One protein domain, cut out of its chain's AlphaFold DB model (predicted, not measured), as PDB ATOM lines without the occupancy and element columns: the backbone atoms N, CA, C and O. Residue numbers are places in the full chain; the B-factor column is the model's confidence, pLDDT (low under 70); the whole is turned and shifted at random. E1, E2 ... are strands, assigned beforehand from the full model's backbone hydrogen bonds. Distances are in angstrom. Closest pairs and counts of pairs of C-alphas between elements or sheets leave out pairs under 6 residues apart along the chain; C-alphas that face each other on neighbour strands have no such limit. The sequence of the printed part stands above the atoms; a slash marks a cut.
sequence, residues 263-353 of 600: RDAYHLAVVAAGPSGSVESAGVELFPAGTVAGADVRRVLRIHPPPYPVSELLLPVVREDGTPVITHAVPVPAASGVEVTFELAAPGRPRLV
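What this domain is: This is residues 263 to 353 of the 600 residues of an uncharacterized protein of Actinophytocola oryzae (UniProt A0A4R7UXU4). What would one see first? Two antiparallel sheets stand partly face to face as a loose sandwich: a strongly twisted one of E2, E1, E4 and E5, and a smaller one of E3, E6 and E7. E7 lies over the E4 and E5 part of the larger sheet, while the far end of the hairpin E1 and E2 splays away from the smaller sheet. What is it made of, and how large is it? The printed part has 91 residues with seven named strands, E1 to E7 in order along the chain, and no named helix, its class being all strand; it is compact, with a radius of gyration of the C-alphas of 13.6 A and spans of 38 by 26 by 18 A.

How they stand to each other: How is the larger sheet joined? E1, residues 266 to 273, and E2, residues 279 to 287, are a hairpin at 152 degrees, with N 270 and O 282 2.8 A apart. E4, residues 312 to 319, is antiparallel to E1 at 127 degrees, with N 267 and O 318 at 2.9 A. E4 and E5, residues 324 to 331, form a hairpin at 160 degrees, with N 315 and O 328 at 2.8 A. And the smaller sheet? E3, residues 298 to 304, is antiparallel to E6, residues 338 to 346, at 150 degrees, with N 301 and O 340 at 2.9 A. E6 and E7, residues 349 to 352, are a hairpin at 158 degrees, with N 351 and O 343 at 2.9 A. Where do the sheets come near? The closest C-alphas of E2 and E3, Leu 286 and Arg 299, are 6.1 A apart, and those of E5 and E7, His 328 and Leu 352, are 6.9 A apart. E1 and E3 are apart, as are E4 and E6.

Where its parts are: Where does the first strand begin? C-alpha 266 of E1 is at (38.219, 84.229, 17.414), and E1 is 21.4 A long from first to last C-alpha. How long are the others? E2 measures 24.1 A, E3 19.3 A, E4 22.8 A, E5 20.7 A and E6 24.7 A. Where does the last one end? E7, 10.1 A long, ends with C-alpha 352 at (45.397, 76.433, 23.970).

The domain as a whole: How far does it reach? The two C-alphas farthest apart, those of Ser 276 and Ala 295, are 40.8 A apart. Are there cuts or long links? The printed part has no cut and no long link. Where is confidence low? The mean pLDDT of the printed part is 82.2, and it is under 70 at residues 272 to 281, 295, 306 to 309 and 333 to 336.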
ATOM      1  N   ARG A 263      37.447  92.593  21.012       91.44
ATOM      2  CA  ARG A 263      37.031  93.346  19.823       91.44
ATOM      3  C   ARG A 263      36.465  92.420  18.756       91.44
ATOM      4  O   ARG A 263      35.348  92.630  18.296       91.44
ATOM      5  N   ASP A 264      37.233  91.388  18.434       91.50
ATOM      6  CA  ASP A 264      36.943  90.467  17.344       91.50
ATOM      7  C   ASP A 264      36.425  89.127  17.873       91.50
ATOM      8  O   ASP A 264      36.635  88.761  19.042       91.50
ATOM      9  N   ALA A 265      35.758  88.383  16.991       92.94
ATOM     10  CA  ALA A 265      35.540  86.961  17.186       92.94
ATOM     11  C   ALA A 265      36.829  86.189  16.863       92.94
ATOM     12  O   ALA A 265      37.573  86.540  15.942       92.94
ATOM     13  N   TYR A 266      37.089  85.128  17.623       94.19
ATOM     14  CA  TYR A 266      38.219  84.229  17.414       94.19
ATOM     15  C   TYR A 266      37.720  82.867  16.963       94.19
ATOM     16  O   TYR A 266      36.852  82.270  17.606       94.19
ATOM     17  N   HIS A 267      38.320  82.351  15.898       94.12
ATOM     18  CA  HIS A 267      37.979  81.071  15.299       94.12
ATOM     19  C   HIS A 267      39.205  80.165  15.262       94.12
ATOM     20  O   HIS A 267      40.321  80.618  15.029       94.12
ATOM     21  N   LEU A 268      38.998  78.868  15.458       93.12
ATOM     22  CA  LEU A 268      39.970  77.859  15.071       93.12
ATOM     23  C   LEU A 268      39.858  77.659  13.558       93.12
ATOM     24  O   LEU A 268      38.801  77.259  13.064       93.12
ATOM     25  N   ALA A 269      40.943  77.925  12.841       88.56
ATOM     26  CA  ALA A 269      41.070  77.612  11.428       88.56
ATOM     27  C   ALA A 269      41.143  76.092  11.246       88.56
ATOM     28  O   ALA A 269      42.045  75.431  11.759       88.56
ATOM     29  N   VAL A 270      40.177  75.534  10.522       84.62
ATOM     30  CA  VAL A 270      40.079  74.102  10.237       84.62
ATOM     31  C   VAL A 270      39.851  73.880   8.755       84.62
ATOM     32  O   VAL A 270      39.525  74.793   7.996       84.62
ATOM     33  N   VAL A 271      39.989  72.628   8.348       71.62
ATOM     34  CA  VAL A 271      39.654  72.198   7.003       71.62
ATOM     35  C   VAL A 271      38.485  71.230   7.077       71.62
ATOM     36  O   VAL A 271      38.549  70.204   7.753       71.62
ATOM     37  N   ALA A 272      37.392  71.579   6.408       61.91
ATOM     38  CA  ALA A 272      36.195  70.764   6.318       61.91
ATOM     39  C   ALA A 272      36.200  69.979   5.002       61.91
ATOM     40  O   ALA A 272      36.320  70.553   3.922       61.91
ATOM     41  N   ALA A 273      36.045  68.658   5.090       55.44
ATOM     42  CA  ALA A 273      35.768  67.835   3.922       55.44
ATOM     43  C   ALA A 273      34.271  67.930   3.583       55.44
ATOM     44  O   ALA A 273      33.418  67.556   4.389       55.44
ATOM     45  N   GLY A 274      33.953  68.439   2.397       52.22
ATOM     46  CA  GLY A 274      32.617  68.441   1.829       52.22
ATOM     47  C   GLY A 274      32.167  67.036   1.396       52.22
ATOM     48  O   GLY A 274      32.991  66.135   1.215       52.22
ATOM     49  N   PRO A 275      30.855  66.824   1.170       45.81
ATOM     50  CA  PRO A 275      30.295  65.517   0.801       45.81
ATOM     51  C   PRO A 275      30.859  64.927  -0.502       45.81
ATOM     52  O   PRO A 275      30.797  63.720  -0.715       45.81
ATOM     53  N   SER A 276      31.387  65.779  -1.381       49.12
ATOM     54  CA  SER A 276      31.999  65.427  -2.666       49.12
ATOM     55  C   SER A 276      33.505  65.154  -2.576       49.12
ATOM     56  O   SER A 276      34.146  64.956  -3.607       49.12
ATOM     57  N   GLY A 277      34.086  65.192  -1.372       51.41
ATOM     58  CA  GLY A 277      35.535  65.196  -1.182       51.41
ATOM     59  C   GLY A 277      36.183  66.556  -1.456       51.41
ATOM     60  O   GLY A 277      37.405  66.649  -1.408       51.41
ATOM     61  N   SER A 278      35.402  67.617  -1.718       51.19
ATOM     62  CA  SER A 278      35.935  68.982  -1.705       51.19
ATOM     63  C   SER A 278      36.486  69.309  -0.320       51.19
ATOM     64  O   SER A 278      36.028  68.777   0.686       51.19
ATOM     65  N   VAL A 279      37.498  70.159  -0.259       55.50
ATOM     66  CA  VAL A 279      38.172  70.503   0.986       55.50
ATOM     67  C   VAL A 279      38.085  72.018   1.127       55.50
ATOM     68  O   VAL A 279      38.719  72.759   0.385       55.50
ATOM     69  N   GLU A 280      37.232  72.487   2.029       62.00
ATOM     70  CA  GLU A 280      36.967  73.910   2.224       62.00
ATOM     71  C   GLU A 280      37.577  74.375   3.539       62.00
ATOM     72  O   GLU A 280      37.522  73.690   4.564       62.00
ATOM     73  N   SER A 281      38.186  75.554   3.513       68.44
ATOM     74  CA  SER A 281      38.635  76.212   4.727       68.44
ATOM     75  C   SER A 281      37.411  76.649   5.535       68.44
ATOM     76  O   SER A 281      36.525  77.312   4.997       68.44
ATOM     77  N   ALA A 282      37.362  76.307   6.818       78.44
ATOM     78  CA  ALA A 282      36.279  76.698   7.713       78.44
ATOM     79  C   ALA A 282      36.839  77.261   9.024       78.44
ATOM     80  O   ALA A 282      37.930  76.901   9.460       78.44
ATOM     81  N   GLY A 283      36.085  78.155   9.663       85.56
ATOM     82  CA  GLY A 283      36.387  78.665  10.997       85.56
ATOM     83  C   GLY A 283      35.417  78.081  12.019       85.56
ATOM     84  O   GLY A 283      34.208  78.260  11.894       85.56
ATOM     85  N   VAL A 284      35.925  77.408  13.050       90.62
ATOM     86  CA  VAL A 284      35.113  77.005  14.209       90.62
ATOM     87  C   VAL A 284      35.195  78.113  15.247       90.62
ATOM     88  O   VAL A 284      36.269  78.350  15.793       90.62
ATOM     89  N   GLU A 285      34.088  78.804  15.520       93.88
ATOM     90  CA  GLU A 285      34.061  79.872  16.527       93.88
ATOM     91  C   GLU A 285      34.489  79.341  17.904       93.88
ATOM     92  O   GLU A 285      33.896  78.412  18.455       93.88
ATOM     93  N   LEU A 286      35.538  79.946  18.458       95.00
ATOM     94  CA  LEU A 286      35.990  79.717  19.825       95.00
ATOM     95  C   LEU A 286      35.325  80.736  20.752       95.00
ATOM     96  O   LEU A 286      34.659  80.381  21.727       95.00
ATOM     97  N   PHE A 287      35.477  82.016  20.435       95.50
ATOM     98  CA  PHE A 287      34.984  83.098  21.274       95.50
ATOM     99  C   PHE A 287      34.344  84.163  20.386       95.50
ATOM    100  O   PHE A 287      35.055  84.721  19.552       95.50
ATOM    101  N   PRO A 288      33.045  84.463  20.542       94.44
ATOM    102  CA  PRO A 288      32.417  85.534  19.779       94.44
ATOM    103  C   PRO A 288      32.999  86.898  20.171       94.44
ATOM    104  O   PRO A 288      33.510  87.077  21.285       94.44
ATOM    105  N   ALA A 289      32.873  87.883  19.281       91.69
ATOM    106  CA  ALA A 289      33.156  89.278  19.607       91.69
ATOM    107  C   ALA A 289      32.341  89.716  20.837       91.69
ATOM    108  O   ALA A 289      31.199  89.290  21.034       91.69
ATOM    109  N   GLY A 290      32.923  90.553  21.694       91.81
ATOM    110  CA  GLY A 290      32.292  90.958  22.949       91.81
ATOM    111  C   GLY A 290      32.574  90.032  24.139       91.81
ATOM    112  O   GLY A 290      32.154  90.341  25.256       91.81
ATOM    113  N   THR A 291      33.281  88.911  23.948       93.38
ATOM    114  CA  THR A 291      33.585  87.973  25.038       93.38
ATOM    115  C   THR A 291      34.534  88.615  26.050       93.38
ATOM    116  O   THR A 291      35.630  89.047  25.705       93.38
ATOM    117  N   VAL A 292      34.140  88.655  27.324       92.06
ATOM    118  CA  VAL A 292      34.999  89.144  28.414       92.06
ATOM    119  C   VAL A 292      35.881  88.005  28.908       92.06
ATOM    120  O   VAL A 292      35.366  86.965  29.307       92.06
ATOM    121  N   ALA A 293      37.198  88.202  28.907       87.06
ATOM    122  CA  ALA A 293      38.163  87.200  29.357       87.06
ATOM    123  C   ALA A 293      37.982  86.805  30.836       87.06
ATOM    124  O   ALA A 293      37.597  87.615  31.685       87.06
ATOM    125  N   GLY A 294      38.308  85.553  31.158       79.19
ATOM    126  CA  GLY A 294      38.227  85.025  32.517       79.19
ATOM    127  C   GLY A 294      38.553  83.535  32.586       79.19
ATOM    128  O   GLY A 294      38.450  82.829  31.588       79.19
ATOM    129  N   ALA A 295      38.909  83.052  33.780       67.62
ATOM    130  CA  ALA A 295      39.347  81.666  34.000       67.62
ATOM    131  C   ALA A 295      38.317  80.601  33.560       67.62
ATOM    132  O   ALA A 295      38.693  79.479  33.206       67.62
ATOM    133  N   ASP A 296      37.032  80.966  33.552       80.62
ATOM    134  CA  ASP A 296      35.911  80.091  33.188       80.62
ATOM    135  C   ASP A 296      35.526  80.181  31.700       80.62
ATOM    136  O   ASP A 296      34.657  79.445  31.230       80.62
ATOM    137  N   VAL A 297      36.164  81.066  30.927       89.19
ATOM    138  CA  VAL A 297      35.853  81.274  29.508       89.19
ATOM    139  C   VAL A 297      36.682  80.315  28.668       89.19
ATOM    140  O   VAL A 297      37.748  80.647  28.145       89.19
ATOM    141  N   ARG A 298      36.180  79.082  28.580       93.31
ATOM    142  CA  ARG A 298      36.840  77.974  27.890       93.31
ATOM    143  C   ARG A 298      35.954  77.361  26.819       93.31
ATOM    144  O   ARG A 298      34.741  77.240  26.992       93.31
ATOM    145  N   ARG A 299      36.578  76.896  25.740       93.88
ATOM    146  CA  ARG A 299      35.948  76.050  24.724       93.88
ATOM    147  C   ARG A 299      36.691  74.746  24.582       93.88
ATOM    148  O   ARG A 299      37.896  74.735  24.371       93.88
ATOM    149  N   VAL A 300      35.942  73.657  24.672       93.25
ATOM    150  CA  VAL A 300      36.454  72.305  24.488       93.25
ATOM    151  C   VAL A 300      36.025  71.831  23.110       93.25
ATOM    152  O   VAL A 300      34.832  71.815  22.810       93.25
ATOM    153  N   LEU A 301      36.990  71.455  22.278       90.44
ATOM    154  CA  LEU A 301      36.761  70.924  20.940       90.44
ATOM    155  C   LEU A 301      37.343  69.520  20.833       90.44
ATOM    156  O   LEU A 301      38.402  69.234  21.391       90.44
ATOM    157  N   ARG A 302      36.669  68.653  20.074       88.69
ATOM    158  CA  ARG A 302      37.230  67.369  19.657       88.69
ATOM    159  C   ARG A 302      37.738  67.492  18.228       88.69
ATOM    160  O   ARG A 302      36.970  67.762  17.307       88.69
ATOM    161  N   ILE A 303      39.035  67.283  18.070       84.31
ATOM    162  CA  ILE A 303      39.756  67.430  16.815       84.31
ATOM    163  C   ILE A 303      40.100  66.048  16.286       84.31
ATOM    164  O   ILE A 303      40.693  65.235  16.992       84.31
ATOM    165  N   HIS A 304      39.728  65.770  15.044       79.88
ATOM    166  CA  HIS A 304      40.014  64.501  14.396       79.88
ATOM    167  C   HIS A 304      41.219  64.660  13.464       79.88
ATOM    168  O   HIS A 304      41.235  65.583  12.638       79.88
ATOM    169  N   PRO A 305      42.237  63.787  13.588       73.38
ATOM    170  CA  PRO A 305      43.364  63.825  12.678       73.38
ATOM    171  C   PRO A 305      42.927  63.460  11.257       73.38
ATOM    172  O   PRO A 305      41.907  62.784  11.081       73.38
ATOM    173  N   PRO A 306      43.691  63.887  10.242       69.31
ATOM    174  CA  PRO A 306      43.446  63.478   8.871       69.31
ATOM    175  C   PRO A 306      43.519  61.945   8.721       69.31
ATOM    176  O   PRO A 306      44.127  61.262   9.550       69.31
ATOM    177  N   PRO A 307      42.936  61.378   7.647       63.91
ATOM    178  CA  PRO A 307      42.929  59.931   7.402       63.91
ATOM    179  C   PRO A 307      44.313  59.345   7.060       63.91
ATOM    180  O   PRO A 307      44.425  58.148   6.801       63.91
ATOM    181  N   TYR A 308      45.363  60.168   7.049       64.00
ATOM    182  CA  TYR A 308      46.747  59.791   6.785       64.00
ATOM    183  C   TYR A 308      47.632  60.086   8.010       64.00
ATOM    184  O   TYR A 308      47.303  60.957   8.818       64.00
ATOM    185  N   PRO A 309      48.743  59.352   8.187       65.81
ATOM    186  CA  PRO A 309      49.599  59.499   9.357       65.81
ATOM    187  C   PRO A 309      50.266  60.877   9.392       65.81
ATOM    188  O   PRO A 309      50.951  61.274   8.451       65.81
ATOM    189  N   VAL A 310      50.094  61.572  10.513       72.44
ATOM    190  CA  VAL A 310      50.744  62.848  10.831       72.44
ATOM    191  C   VAL A 310      51.267  62.784  12.262       72.44
ATOM    192  O   VAL A 310      50.631  62.175  13.123       72.44
ATOM    193  N   SER A 311      52.438  63.364  12.522       74.25
ATOM    194  CA  SER A 311      53.020  63.397  13.871       74.25
ATOM    195  C   SER A 311      52.385  64.477  14.750       74.25
ATOM    196  O   SER A 311      52.215  64.273  15.951       74.25
ATOM    197  N   GLU A 312      52.002  65.605  14.149       82.38
ATOM    198  CA  GLU A 312      51.459  66.781  14.830       82.38
ATOM    199  C   GLU A 312      50.365  67.445  13.983       82.38
ATOM    200  O   GLU A 312      50.383  67.370  12.754       82.38
ATOM    201  N   LEU A 313      49.417  68.101  14.654       83.06
ATOM    202  CA  LEU A 313      48.413  68.979  14.058       83.06
ATOM    203  C   LEU A 313      48.710  70.416  14.446       83.06
ATOM    204  O   LEU A 313      48.867  70.712  15.633       83.06
ATOM    205  N   LEU A 314      48.710  71.307  13.458       86.06
ATOM    206  CA  LEU A 314      48.687  72.734  13.737       86.06
ATOM    207  C   LEU A 314      47.247  73.194  13.934       86.06
ATOM    208  O   LEU A 314      46.358  72.852  13.155       86.06
ATOM    209  N   LEU A 315      47.038  73.960  14.999       90.44
ATOM    210  CA  LEU A 315      45.761  74.512  15.432       90.44
ATOM    211  C   LEU A 315      45.875  76.036  15.455       90.44
ATOM    212  O   LEU A 315      46.209  76.616  16.496       90.44
ATOM    213  N   PRO A 316      45.661  76.694  14.310       91.38
ATOM    214  CA  PRO A 316      45.757  78.131  14.229       91.38
ATOM    215  C   PRO A 316      44.471  78.795  14.708       91.38
ATOM    216  O   PRO A 316      43.375  78.456  14.263       91.38
ATOM    217  N   VAL A 317      44.603  79.792  15.569       93.00
ATOM    218  CA  VAL A 317      43.514  80.693  15.928       93.00
ATOM    219  C   VAL A 317      43.624  81.944  15.072       93.00
ATOM    220  O   VAL A 317      44.673  82.590  15.027       93.00
ATOM    221  N   VAL A 318      42.528  82.281  14.407       91.50
ATOM    222  CA  VAL A 318      42.384  83.455  13.546       91.50
ATOM    223  C   VAL A 318      41.300  84.383  14.082       91.50
ATOM    224  O   VAL A 318      40.429  83.960  14.848       91.50
ATOM    225  N   ARG A 319      41.352  85.651  13.680       90.81
ATOM    226  CA  ARG A 319      40.233  86.594  13.819       90.81
ATOM    227  C   ARG A 319      39.158  86.300  12.769       90.81
ATOM    228  O   ARG A 319      39.381  85.518  11.846       90.81
ATOM    229  N   GLU A 320      38.002  86.944  12.899       85.94
ATOM    230  CA  GLU A 320      36.895  86.856  11.933       85.94
ATOM    231  C   GLU A 320      37.319  87.199  10.490       85.94
ATOM    232  O   GLU A 320      36.835  86.588   9.541       85.94
ATOM    233  N   ASP A 321      38.277  88.114  10.316       83.38
ATOM    234  CA  ASP A 321      38.831  88.502   9.010       83.38
ATOM    235  C   ASP A 321      39.889  87.525   8.452       83.38
ATOM    236  O   ASP A 321      40.440  87.751   7.373       83.38
ATOM    237  N   GLY A 322      40.178  86.434   9.171       82.88
ATOM    238  CA  GLY A 322      41.185  85.437   8.813       82.88
ATOM    239  C   GLY A 322      42.614  85.774   9.251       82.88
ATOM    240  O   GLY A 322      43.517  84.966   9.018       82.88
ATOM    241  N   THR A 323      42.844  86.917   9.907       85.56
ATOM    242  CA  THR A 323      44.173  87.305  10.397       85.56
ATOM    243  C   THR A 323      44.660  86.315  11.463       85.56
ATOM    244  O   THR A 323      43.948  86.090  12.451       85.56
ATOM    245  N   PRO A 324      45.865  85.728  11.321       87.50
ATOM    246  CA  PRO A 324      46.439  84.845  12.330       87.50
ATOM    247  C   PRO A 324      46.667  85.569  13.657       87.50
ATOM    248  O   PRO A 324      47.217  86.667  13.681       87.50
ATOM    249  N   VAL A 325      46.294  84.927  14.763       89.69
ATOM    250  CA  VAL A 325      46.547  85.428  16.124       89.69
ATOM    251  C   VAL A 325      47.615  84.590  16.811       89.69
ATOM    252  O   VAL A 325      48.590  85.116  17.337       89.69
ATOM    253  N   ILE A 326      47.428  83.271  16.827       91.88
ATOM    254  CA  ILE A 326      48.323  82.336  17.511       91.88
ATOM    255  C   ILE A 326      48.198  80.953  16.881       91.88
ATOM    256  O   ILE A 326      47.128  80.584  16.404       91.88
ATOM    257  N   THR A 327      49.274  80.171  16.894       91.50
ATOM    258  CA  THR A 327      49.266  78.793  16.390       91.50
ATOM    259  C   THR A 327      49.800  77.854  17.453       91.50
ATOM    260  O   THR A 327      50.782  78.165  18.124       91.50
ATOM    261  N   HIS A 328      49.159  76.699  17.605       91.44
ATOM    262  CA  HIS A 328      49.597  75.640  18.509       91.44
ATOM    263  C   HIS A 328      49.895  74.363  17.730       91.44
ATOM    264  O   HIS A 328      49.180  74.054  16.780       91.44
ATOM    265  N   ALA A 329      50.909  73.609  18.149       88.62
ATOM    266  CA  ALA A 329      51.179  72.268  17.640       88.62
ATOM    267  C   ALA A 329      50.734  71.237  18.680       88.62
ATOM    268  O   ALA A 329      51.139  71.304  19.841       88.62
ATOM    269  N   VAL A 330      49.880  70.299  18.275       88.00
ATOM    270  CA  VAL A 330      49.372  69.238  19.148       88.00
ATOM    271  C   VAL A 330      49.778  67.880  18.581       88.00
ATOM    272  O   VAL A 330      49.443  67.587  17.432       88.00
ATOM    273  N   PRO A 331      50.467  67.025  19.357       84.94
ATOM    274  CA  PRO A 331      50.784  65.674  18.913       84.94
ATOM    275  C   PRO A 331      49.505  64.861  18.706       84.94
ATOM    276  O   PRO A 331      48.550  64.978  19.478       84.94
ATOM    277  N   VAL A 332      49.483  64.014  17.677       72.62
ATOM    278  CA  VAL A 332      48.311  63.190  17.344       72.62
ATOM    279  C   VAL A 332      48.433  61.789  17.949       72.62
ATOM    280  O   VAL A 332      49.193  60.966  17.438       72.62
ATOM    281  N   PRO A 333      47.655  61.439  18.989       63.69
ATOM    282  CA  PRO A 333      47.418  60.052  19.337       63.69
ATOM    283  C   PRO A 333      46.495  59.410  18.288       63.69
ATOM    284  O   PRO A 333      45.532  60.012  17.812       63.69
ATOM    285  N   ALA A 334      46.818  58.175  17.909       56.50
ATOM    286  CA  ALA A 334      46.189  57.450  16.809       56.50
ATOM    287  C   ALA A 334      44.641  57.436  16.848       56.50
ATOM    288  O   ALA A 334      44.037  57.163  17.881       56.50
ATOM    289  N   ALA A 335      44.033  57.661  15.675       59.75
ATOM    290  CA  ALA A 335      42.649  57.416  15.227       59.75
ATOM    291  C   ALA A 335      41.443  57.945  16.046       59.75
ATOM    292  O   ALA A 335      40.390  58.174  15.454       59.75
ATOM    293  N   SER A 336      41.523  58.169  17.360       67.56
ATOM    294  CA  SER A 336      40.338  58.464  18.190       67.56
ATOM    295  C   SER A 336      39.956  59.949  18.290       67.56
ATOM    296  O   SER A 336      38.935  60.274  18.904       67.56
ATOM    297  N   GLY A 337      40.733  60.851  17.690       76.50
ATOM    298  CA  GLY A 337      40.610  62.298  17.893       76.50
ATOM    299  C   GLY A 337      41.140  62.758  19.258       76.50
ATOM    300  O   GLY A 337      41.242  61.965  20.195       76.50
ATOM    301  N   VAL A 338      41.483  64.040  19.357       84.81
ATOM    302  CA  VAL A 338      42.058  64.700  20.538       84.81
ATOM    303  C   VAL A 338      41.072  65.720  21.070       84.81
ATOM    304  O   VAL A 338      40.533  66.520  20.309       84.81
ATOM    305  N   GLU A 339      40.833  65.699  22.375       90.00
ATOM    306  CA  GLU A 339      40.103  66.774  23.035       90.00
ATOM    307  C   GLU A 339      41.087  67.880  23.413       90.00
ATOM    308  O   GLU A 339      42.089  67.626  24.080       90.00
ATOM    309  N   VAL A 340      40.811  69.098  22.963       91.44
ATOM    310  CA  VAL A 340      41.638  70.270  23.239       91.44
ATOM    311  C   VAL A 340      40.781  71.362  23.864       91.44
ATOM    312  O   VAL A 340      39.603  71.506  23.535       91.44
ATOM    313  N   THR A 341      41.365  72.130  24.781       94.69
ATOM    314  CA  THR A 341      40.673  73.231  25.460       94.69
ATOM    315  C   THR A 341      41.338  74.554  25.121       94.69
ATOM    316  O   THR A 341      42.513  74.748  25.421       94.69
ATOM    317  N   PHE A 342      40.578  75.474  24.541       95.19
ATOM    318  CA  PHE A 342      40.972  76.863  24.353       95.19
ATOM    319  C   PHE A 342      40.461  77.715  25.513       95.19
ATOM    320  O   PHE A 342      39.355  77.499  26.004       95.19
ATOM    321  N   GLU A 343      41.248  78.702  25.928       95.25
ATOM    322  CA  GLU A 343      40.902  79.701  26.942       95.25
ATOM    323  C   GLU A 343      41.153  81.106  26.385       95.25
ATOM    324  O   GLU A 343      42.162  81.340  25.717       95.25
ATOM    325  N   LEU A 344      40.265  82.050  26.702       93.31
ATOM    326  CA  LEU A 344      40.515  83.476  26.497       93.31
ATOM    327  C   LEU A 344      41.115  84.066  27.782       93.31
ATOM    328  O   LEU A 344      40.391  84.512  28.674       93.31
ATOM    329  N   ALA A 345      42.446  84.025  27.896       87.62
ATOM    330  CA  ALA A 345      43.159  84.380  29.130       87.62
ATOM    331  C   ALA A 345      43.140  85.891  29.423       87.62
ATOM    332  O   ALA A 345      43.135  86.319  30.577       87.62
ATOM    333  N   ALA A 346      43.131  86.695  28.366       86.19
ATOM    334  CA  ALA A 346      42.938  88.138  28.384       86.19
ATOM    335  C   ALA A 346      42.211  88.536  27.087       86.19
ATOM    336  O   ALA A 346      42.166  87.721  26.154       86.19
ATOM    337  N   PRO A 347      41.659  89.760  26.987       84.75
ATOM    338  CA  PRO A 347      41.167  90.276  25.709       84.75
ATOM    339  C   PRO A 347      42.265  90.101  24.653       84.75
ATOM    340  O   PRO A 347      43.439  90.244  24.990       84.75
ATOM    341  N   GLY A 348      41.927  89.681  23.433       86.50
ATOM    342  CA  GLY A 348      42.920  89.468  22.369       86.50
ATOM    343  C   GLY A 348      43.896  88.307  22.545       86.50
ATOM    344  O   GLY A 348      44.719  88.086  21.665       86.50
ATOM    345  N   ARG A 349      43.824  87.539  23.641       89.56
ATOM    346  CA  ARG A 349      44.794  86.474  23.945       89.56
ATOM    347  C   ARG A 349      44.125  85.107  24.085       89.56
ATOM    348  O   ARG A 349      44.123  84.547  25.190       89.56
ATOM    349  N   PRO A 350      43.536  84.563  23.002       93.00
ATOM    350  CA  PRO A 350      43.150  83.163  22.986       93.00
ATOM    351  C   PRO A 350      44.413  82.303  23.089       93.00
ATOM    352  O   PRO A 350      45.463  82.647  22.550       93.00
ATOM    353  N   ARG A 351      44.325  81.181  23.796       93.50
ATOM    354  CA  ARG A 351      45.411  80.202  23.874       93.50
ATOM    355  C   ARG A 351      44.858  78.802  24.036       93.50
ATOM    356  O   ARG A 351      43.787  78.617  24.618       93.50
ATOM    357  N   LEU A 352      45.623  77.817  23.599       93.94
ATOM    358  CA  LEU A 352      45.397  76.433  23.970       93.94
ATOM    359  C   LEU A 352      45.943  76.162  25.380       93.94
ATOM    360  O   LEU A 352      47.052  76.569  25.732       93.94
ATOM    361  N   VAL A 353      45.135  75.520  26.222       93.00
ATOM    362  CA  VAL A 353      45.495  75.194  27.607       93.00
ATOM    363  C   VAL A 353      46.599  74.134  27.608       93.00
ATOM    364  O   VAL A 353      46.517  73.156  26.873       93.00
TER     365      VAL A 353